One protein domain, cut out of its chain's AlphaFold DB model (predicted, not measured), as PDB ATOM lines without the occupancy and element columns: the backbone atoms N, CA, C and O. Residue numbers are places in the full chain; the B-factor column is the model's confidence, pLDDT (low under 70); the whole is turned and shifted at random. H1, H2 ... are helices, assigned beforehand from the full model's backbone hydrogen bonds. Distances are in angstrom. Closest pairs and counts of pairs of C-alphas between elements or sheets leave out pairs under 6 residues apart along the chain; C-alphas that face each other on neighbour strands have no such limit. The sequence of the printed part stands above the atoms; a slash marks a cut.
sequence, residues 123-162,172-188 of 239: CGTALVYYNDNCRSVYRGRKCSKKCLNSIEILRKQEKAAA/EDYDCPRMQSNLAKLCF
ATOM      1  N   CYS A 123      -7.140 -36.977 -31.797       97.69
ATOM      2  CA  CYS A 123      -6.172 -37.007 -30.713       97.69
ATOM      3  C   CYS A 123      -6.524 -38.072 -29.677       97.69
ATOM      4  O   CYS A 123      -5.672 -38.900 -29.350       97.69
ATOM      5  N   GLY A 124      -7.781 -38.139 -29.234       97.00
ATOM      6  CA  GLY A 124      -8.258 -39.151 -28.296       97.00
ATOM      7  C   GLY A 124      -8.027 -40.570 -28.817       97.00
ATOM      8  O   GLY A 124      -7.515 -41.425 -28.093       97.00
ATOM      9  N   THR A 125      -8.291 -40.805 -30.104       97.62
ATOM     10  CA  THR A 125      -8.006 -42.094 -30.754       97.62
ATOM     11  C   THR A 125      -6.505 -42.404 -30.770       97.62
ATOM     12  O   THR A 125      -6.082 -43.496 -30.384       97.62
ATOM     13  N   ALA A 126      -5.669 -41.442 -31.173       97.81
ATOM     14  CA  ALA A 126      -4.214 -41.597 -31.175       97.81
ATOM     15  C   ALA A 126      -3.657 -41.874 -29.768       97.81
ATOM     16  O   ALA A 126      -2.751 -42.695 -29.600       97.81
ATOM     17  N   LEU A 127      -4.229 -41.231 -28.751       97.06
ATOM     18  CA  LEU A 127      -3.863 -41.394 -27.352       97.06
ATOM     19  C   LEU A 127      -4.206 -42.796 -26.831       97.06
ATOM     20  O   LEU A 127      -3.390 -43.396 -26.133       97.06
ATOM     21  N   VAL A 128      -5.358 -43.361 -27.209       97.00
ATOM     22  CA  VAL A 128      -5.708 -44.760 -26.894       97.00
ATOM     23  C   VAL A 128      -4.666 -45.717 -27.477       97.00
ATOM     24  O   VAL A 128      -4.100 -46.533 -26.747       97.00
ATOM     25  N   TYR A 129      -4.310 -45.561 -28.757       97.75
ATOM     26  CA  TYR A 129      -3.265 -46.382 -29.378       97.75
ATOM     27  C   TYR A 129      -1.900 -46.224 -28.706       97.75
ATOM     28  O   TYR A 129      -1.170 -47.209 -28.573       97.75
ATOM     29  N   TYR A 130      -1.539 -45.008 -28.296       96.81
ATOM     30  CA  TYR A 130      -0.326 -44.753 -27.524       96.81
ATOM     31  C   TYR A 130      -0.346 -45.528 -26.205       96.81
ATOM     32  O   TYR A 130       0.564 -46.324 -25.961       96.81
ATOM     33  N   ASN A 131      -1.410 -45.380 -25.416       95.50
ATOM     34  CA  ASN A 131      -1.556 -46.044 -24.125       95.50
ATOM     35  C   ASN A 131      -1.479 -47.568 -24.254       95.50
ATOM     36  O   ASN A 131      -0.764 -48.220 -23.489       95.50
ATOM     37  N   ASP A 132      -2.128 -48.143 -25.264       97.06
ATOM     38  CA  ASP A 132      -2.143 -49.587 -25.481       97.06
ATOM     39  C   ASP A 132      -0.811 -50.140 -25.979       97.06
ATOM     40  O   ASP A 132      -0.287 -51.121 -25.437       97.06
ATOM     41  N   ASN A 133      -0.209 -49.501 -26.981       97.88
ATOM     42  CA  ASN A 133       1.031 -49.998 -27.566       97.88
ATOM     43  C   ASN A 133       2.252 -49.740 -26.671       97.88
ATOM     44  O   ASN A 133       3.252 -50.463 -26.782       97.88
ATOM     45  N   CYS A 134       2.179 -48.760 -25.765       97.00
ATOM     46  CA  CYS A 134       3.271 -48.377 -24.874       97.00
ATOM     47  C   CYS A 134       3.182 -48.955 -23.450       97.00
ATOM     48  O   CYS A 134       4.094 -48.716 -22.659       97.00
ATOM     49  N   ARG A 135       2.218 -49.837 -23.131       95.94
ATOM     50  CA  ARG A 135       2.122 -50.509 -21.807       95.94
ATOM     51  C   ARG A 135       3.435 -51.145 -21.326       95.94
ATOM     52  O   ARG A 135       3.740 -51.156 -20.134       95.94
ATOM     53  N   SER A 136       4.243 -51.684 -22.246       96.50
ATOM     54  CA  SER A 136       5.561 -52.262 -21.919       96.50
ATOM     55  C   SER A 136       6.596 -51.221 -21.483       96.50
ATOM     56  O   SER A 136       7.468 -51.540 -20.673       96.50
ATOM     57  N   VAL A 137       6.510 -49.996 -22.008       95.69
ATOM     58  CA  VAL A 137       7.364 -48.868 -21.618       95.69
ATOM     59  C   VAL A 137       6.998 -48.413 -20.214       95.69
ATOM     60  O   VAL A 137       7.895 -48.271 -19.395       95.69
ATOM     61  N   TYR A 138       5.710 -48.298 -19.882       94.06
ATOM     62  CA  TYR A 138       5.271 -47.880 -18.540       94.06
ATOM     63  C   TYR A 138       5.789 -48.811 -17.437       94.06
ATOM     64  O   TYR A 138       6.173 -48.364 -16.361       94.06
ATOM     65  N   ARG A 139       5.924 -50.107 -17.748       94.69
ATOM     66  CA  ARG A 139       6.516 -51.128 -16.865       94.69
ATOM     67  C   ARG A 139       8.052 -51.164 -16.874       94.69
ATOM     68  O   ARG A 139       8.632 -52.079 -16.298       94.69
ATOM     69  N   GLY A 140       8.716 -50.237 -17.561       95.00
ATOM     70  CA  GLY A 140      10.176 -50.146 -17.627       95.00
ATOM     71  C   GLY A 140      10.858 -51.234 -18.464       95.00
ATOM     72  O   GLY A 140      12.034 -51.507 -18.248       95.00
ATOM     73  N   ARG A 141      10.151 -51.883 -19.404       95.25
ATOM     74  CA  ARG A 141      10.695 -53.013 -20.182       95.25
ATOM     75  C   ARG A 141      11.357 -52.565 -21.486       95.25
ATOM     76  O   ARG A 141      12.559 -52.330 -21.536       95.25
ATOM     77  N   LYS A 142      10.589 -52.485 -22.576       94.44
ATOM     78  CA  LYS A 142      11.101 -52.183 -23.922       94.44
ATOM     79  C   LYS A 142      10.195 -51.209 -24.659       94.44
ATOM     80  O   LYS A 142       8.975 -51.292 -24.528       94.44
ATOM     81  N   CYS A 143      10.800 -50.367 -25.492       96.75
ATOM     82  CA  CYS A 143      10.080 -49.583 -26.487       96.75
ATOM     83  C   CYS A 143       9.908 -50.420 -27.761       96.75
ATOM     84  O   CYS A 143      10.885 -50.778 -28.418       96.75
ATOM     85  N   SER A 144       8.672 -50.821 -28.062       96.38
ATOM     86  CA  SER A 144       8.359 -51.594 -29.269       96.38
ATOM     87  C   SER A 144       8.262 -50.675 -30.493       96.38
ATOM     88  O   SER A 144       7.983 -49.486 -30.354       96.38
ATOM     89  N   LYS A 145       8.414 -51.227 -31.706       96.31
ATOM     90  CA  LYS A 145       8.158 -50.470 -32.948       96.31
ATOM     91  C   LYS A 145       6.725 -49.921 -33.002       96.31
ATOM     92  O   LYS A 145       6.529 -48.799 -33.443       96.31
ATOM     93  N   LYS A 146       5.744 -50.686 -32.500       97.50
ATOM     94  CA  LYS A 146       4.346 -50.239 -32.391       97.50
ATOM     95  C   LYS A 146       4.215 -49.022 -31.470       97.50
ATOM     96  O   LYS A 146       3.593 -48.049 -31.863       97.50
ATOM     97  N   CYS A 147       4.859 -49.047 -30.300       97.88
ATOM     98  CA  CYS A 147       4.875 -47.907 -29.379       97.88
ATOM     99  C   CYS A 147       5.539 -46.675 -30.008       97.88
ATOM    100  O   CYS A 147       4.962 -45.594 -29.963       97.88
ATOM    101  N   LEU A 148       6.708 -46.833 -30.646       96.19
ATOM    102  CA  LEU A 148       7.376 -45.734 -31.359       96.19
ATOM    103  C   LEU A 148       6.476 -45.112 -32.429       96.19
ATOM    104  O   LEU A 148       6.369 -43.892 -32.494       96.19
ATOM    105  N   ASN A 149       5.789 -45.941 -33.215       97.38
ATOM    106  CA  ASN A 149       4.843 -45.461 -34.217       97.38
ATOM    107  C   ASN A 149       3.665 -44.706 -33.576       97.38
ATOM    108  O   ASN A 149       3.314 -43.621 -34.022       97.38
ATOM    109  N   SER A 150       3.083 -45.228 -32.491       97.50
ATOM    110  CA  SER A 150       1.995 -44.539 -31.783       97.50
ATOM    111  C   SER A 150       2.428 -43.202 -31.182       97.50
ATOM    112  O   SER A 150       1.658 -42.250 -31.225       97.50
ATOM    113  N   ILE A 151       3.661 -43.095 -30.678       95.62
ATOM    114  CA  ILE A 151       4.242 -41.820 -30.228       95.62
ATOM    115  C   ILE A 151       4.308 -40.820 -31.384       95.62
ATOM    116  O   ILE A 151       3.963 -39.655 -31.206       95.62
ATOM    117  N   GLU A 152       4.772 -41.252 -32.557       95.44
ATOM    118  CA  GLU A 152       4.886 -40.380 -33.726       95.44
ATOM    119  C   GLU A 152       3.511 -39.906 -34.215       95.44
ATOM    120  O   GLU A 152       3.333 -38.721 -34.484       95.44
ATOM    121  N   ILE A 153       2.528 -40.808 -34.277       96.06
ATOM    122  CA  ILE A 153       1.144 -40.479 -34.649       96.06
ATOM    123  C   ILE A 153       0.536 -39.489 -33.652       96.06
ATOM    124  O   ILE A 153      -0.070 -38.504 -34.074       96.06
ATOM    125  N   LEU A 154       0.724 -39.722 -32.349       96.38
ATOM    126  CA  LEU A 154       0.210 -38.838 -31.305       96.38
ATOM    127  C   LEU A 154       0.838 -37.443 -31.402       96.38
ATOM    128  O   LEU A 154       0.124 -36.453 -31.360       96.38
ATOM    129  N   ARG A 155       2.153 -37.347 -31.625       93.69
ATOM    130  CA  ARG A 155       2.863 -36.063 -31.778       93.69
ATOM    131  C   ARG A 155       2.425 -35.233 -32.985       93.69
ATOM    132  O   ARG A 155       2.698 -34.040 -33.008       93.69
ATOM    133  N   LYS A 156       1.789 -35.848 -33.984       94.94
ATOM    134  CA  LYS A 156       1.242 -35.144 -35.154       94.94
ATOM    135  C   LYS A 156      -0.105 -34.472 -34.869       94.94
ATOM    136  O   LYS A 156      -0.546 -33.674 -35.685       94.94
ATOM    137  N   GLN A 157      -0.756 -34.790 -33.750       95.62
ATOM    138  CA  GLN A 157      -2.036 -34.194 -33.377       95.62
ATOM    139  C   GLN A 157      -1.798 -32.831 -32.731       95.62
ATOM    140  O   GLN A 157      -1.047 -32.730 -31.760       95.62
ATOM    141  N   GLU A 158      -2.466 -31.786 -33.219       93.25
ATOM    142  CA  GLU A 158      -2.325 -30.427 -32.678       93.25
ATOM    143  C   GLU A 158      -2.672 -30.380 -31.182       93.25
ATOM    144  O   GLU A 158      -1.910 -29.867 -30.362       93.25
ATOM    145  N   LYS A 159      -3.772 -31.036 -30.795       92.94
ATOM    146  CA  LYS A 159      -4.238 -31.119 -29.401       92.94
ATOM    147  C   LYS A 159      -3.344 -31.980 -28.497       92.94
ATOM    148  O   LYS A 159      -3.512 -31.957 -27.281       92.94
ATOM    149  N   ALA A 160      -2.361 -32.696 -29.054       93.12
ATOM    150  CA  ALA A 160      -1.343 -33.417 -28.289       93.12
ATOM    151  C   ALA A 160      -0.061 -32.603 -28.065       93.12
ATOM    152  O   ALA A 160       0.843 -33.096 -27.389       93.12
ATOM    153  N   ALA A 161       0.060 -31.382 -28.602       89.06
ATOM    154  CA  ALA A 161       1.283 -30.587 -28.464       89.06
ATOM    155  C   ALA A 161       1.694 -30.433 -26.989       89.06
ATOM    156  O   ALA A 161       2.847 -30.695 -26.633       89.06
ATOM    157  N   ALA A 162       0.728 -30.133 -26.113       86.88
ATOM    158  CA  ALA A 162       0.963 -29.981 -24.681       86.88
ATOM    159  C   ALA A 162       1.413 -31.286 -23.992       86.88
ATOM    160  O   ALA A 162       2.281 -31.245 -23.122       86.88
ATOM    161  N   GLU A 172      -2.465 -36.830 -11.611       90.44
ATOM    162  CA  GLU A 172      -2.625 -37.987 -12.482       90.44
ATOM    163  C   GLU A 172      -3.078 -39.234 -11.703       90.44
ATOM    164  O   GLU A 172      -2.623 -39.512 -10.599       90.44
ATOM    165  N   ASP A 173      -3.906 -40.071 -12.331       87.75
ATOM    166  CA  ASP A 173      -4.318 -41.391 -11.832       87.75
ATOM    167  C   ASP A 173      -3.266 -42.492 -12.100       87.75
ATOM    168  O   ASP A 173      -3.528 -43.690 -11.968       87.75
ATOM    169  N   TYR A 174      -2.054 -42.094 -12.493       89.44
ATOM    170  CA  TYR A 174      -0.939 -42.968 -12.844       89.44
ATOM    171  C   TYR A 174       0.406 -42.385 -12.399       89.44
ATOM    172  O   TYR A 174       0.549 -41.196 -12.136       89.44
ATOM    173  N   ASP A 175       1.440 -43.231 -12.374       93.44
ATOM    174  CA  ASP A 175       2.814 -42.832 -12.042       93.44
ATOM    175  C   ASP A 175       3.463 -42.057 -13.209       93.44
ATOM    176  O   ASP A 175       4.240 -42.597 -14.010       93.44
ATOM    177  N   CYS A 176       3.083 -40.780 -13.330       94.81
ATOM    178  CA  CYS A 176       3.512 -39.881 -14.395       94.81
ATOM    179  C   CYS A 176       5.045 -39.733 -14.466       94.81
ATOM    180  O   CYS A 176       5.601 -39.972 -15.549       94.81
ATOM    181  N   PRO A 177       5.776 -39.458 -13.360       95.31
ATOM    182  CA  PRO A 177       7.231 -39.304 -13.411       95.31
ATOM    183  C   PRO A 177       7.941 -40.565 -13.908       95.31
ATOM    184  O   PRO A 177       8.847 -40.500 -14.749       95.31
ATOM    185  N   ARG A 178       7.511 -41.748 -13.448       94.94
ATOM    186  CA  ARG A 178       8.081 -43.018 -13.906       94.94
ATOM    187  C   ARG A 178       7.771 -43.285 -15.370       94.94
ATOM    188  O   ARG A 178       8.646 -43.769 -16.090       94.94
ATOM    189  N   MET A 179       6.556 -42.990 -15.826       93.56
ATOM    190  CA  MET A 179       6.173 -43.156 -17.227       93.56
ATOM    191  C   MET A 179       6.999 -42.255 -18.147       93.56
ATOM    192  O   MET A 179       7.569 -42.763 -19.118       93.56
ATOM    193  N   GLN A 180       7.145 -40.968 -17.815       93.25
ATOM    194  CA  GLN A 180       7.983 -40.031 -18.570       93.25
ATOM    195  C   GLN A 180       9.455 -40.473 -18.590       93.25
ATOM    196  O   GLN A 180      10.073 -40.539 -19.657       93.25
ATOM    197  N   SER A 181      10.004 -40.869 -17.436       94.31
ATOM    198  CA  SER A 181      11.382 -41.366 -17.321       94.31
ATOM    199  C   SER A 181      11.616 -42.623 -18.167       94.31
ATOM    200  O   SER A 181      12.576 -42.705 -18.943       94.31
ATOM    201  N   ASN A 182      10.700 -43.592 -18.099       95.31
ATOM    202  CA  ASN A 182      10.770 -44.803 -18.910       95.31
ATOM    203  C   ASN A 182      10.685 -44.499 -20.407       95.31
ATOM    204  O   ASN A 182      11.435 -45.088 -21.188       95.31
ATOM    205  N   LEU A 183       9.810 -43.582 -20.820       93.50
ATOM    206  CA  LEU A 183       9.680 -43.154 -22.210       93.50
ATOM    207  C   LEU A 183      10.997 -42.548 -22.720       93.50
ATOM    208  O   LEU A 183      11.532 -42.990 -23.742       93.50
ATOM    209  N   ALA A 184      11.570 -41.610 -21.961       92.56
ATOM    210  CA  ALA A 184      12.855 -40.986 -22.261       92.56
ATOM    211  C   ALA A 184      13.987 -42.016 -22.380       92.56
ATOM    212  O   ALA A 184      14.740 -42.015 -23.360       92.56
ATOM    213  N   LYS A 185      14.086 -42.936 -21.416       93.94
ATOM    214  CA  LYS A 185      15.145 -43.952 -21.349       93.94
ATOM    215  C   LYS A 185      15.022 -45.028 -22.430       93.94
ATOM    216  O   LYS A 185      16.026 -45.449 -23.009       93.94
ATOM    217  N   LEU A 186      13.812 -45.520 -22.687       94.62
ATOM    218  CA  LEU A 186      13.599 -46.705 -23.520       94.62
ATOM    219  C   LEU A 186      13.370 -46.368 -24.991       94.62
ATOM    220  O   LEU A 186      13.769 -47.163 -25.844       94.62
ATOM    221  N   CYS A 187      12.745 -45.229 -25.294       92.19
ATOM    222  CA  CYS A 187      12.401 -44.853 -26.664       92.19
ATOM    223  C   CYS A 187      13.400 -43.862 -27.275       92.19
ATOM    224  O   CYS A 187      13.744 -44.004 -28.446       92.19
ATOM    225  N   PHE A 188      13.925 -42.904 -26.499       86.94
ATOM    226  CA  PHE A 188      14.722 -41.800 -27.058       86.94
ATOM    227  C   PHE A 188      16.223 -41.881 -26.734       86.94
ATOM    228  O   PHE A 188      17.052 -41.612 -27.603       86.94
TER     229      PHE A 188
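Overview. This is residues 123 to 162 and 172 to 188 of the 239 residues of the protein "Hypothetical protein" of Pieris macdunnoughi (UniProt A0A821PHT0). What shape is this? H1 and H3 lie side by side, and H4 stands steeply to H3 at one end of this pair, where short H2 packs on H4. What builds it? The 57 printed residues hold four named helices, H1 to H4, and no named strand: all helix, compact, radius of gyration of the C-alphas 10.7 A, spans 27 by 26 by 18 A.

Arrangement. What touches H1, residues 123 to 133? H3, residues 145 to 155, does, at a shallow tilt of 20 degrees, opposite ways; their closest C-alphas, Asn 133 and Cys 147, are 4.7 A apart. What touches H4, residues 176 to 188? H2, residues 135 to 138, does; their closest C-alphas, Tyr 138 and Met 179, are 5.0 A apart. H3 and H4 are close but not clearly touching, at a steep tilt of 66 degrees; their closest C-alphas, Leu 148 and Cys 187, are 6.9 A apart. Are the backbones helical? Every O i to N i+4 pair in H1, H3 and H4 is within hydrogen-bond range; H2 is too short for one.

Along the chain. Where does H1 begin? C-alpha 123 is at (-6.172, -37.007, -30.713); H1 is 15.2 A long and H3 15.4 A. Where does H4 end? C-alpha 188 is at (14.722, -41.800, -27.058), 17.0 A from C-alpha 176.

Size, cuts and confidence. Is anything missing? Residues 163 to 171 are not printed; C-alphas 162 and 172 are 15.0 A apart. Is confidence low? No printed residue is under 70.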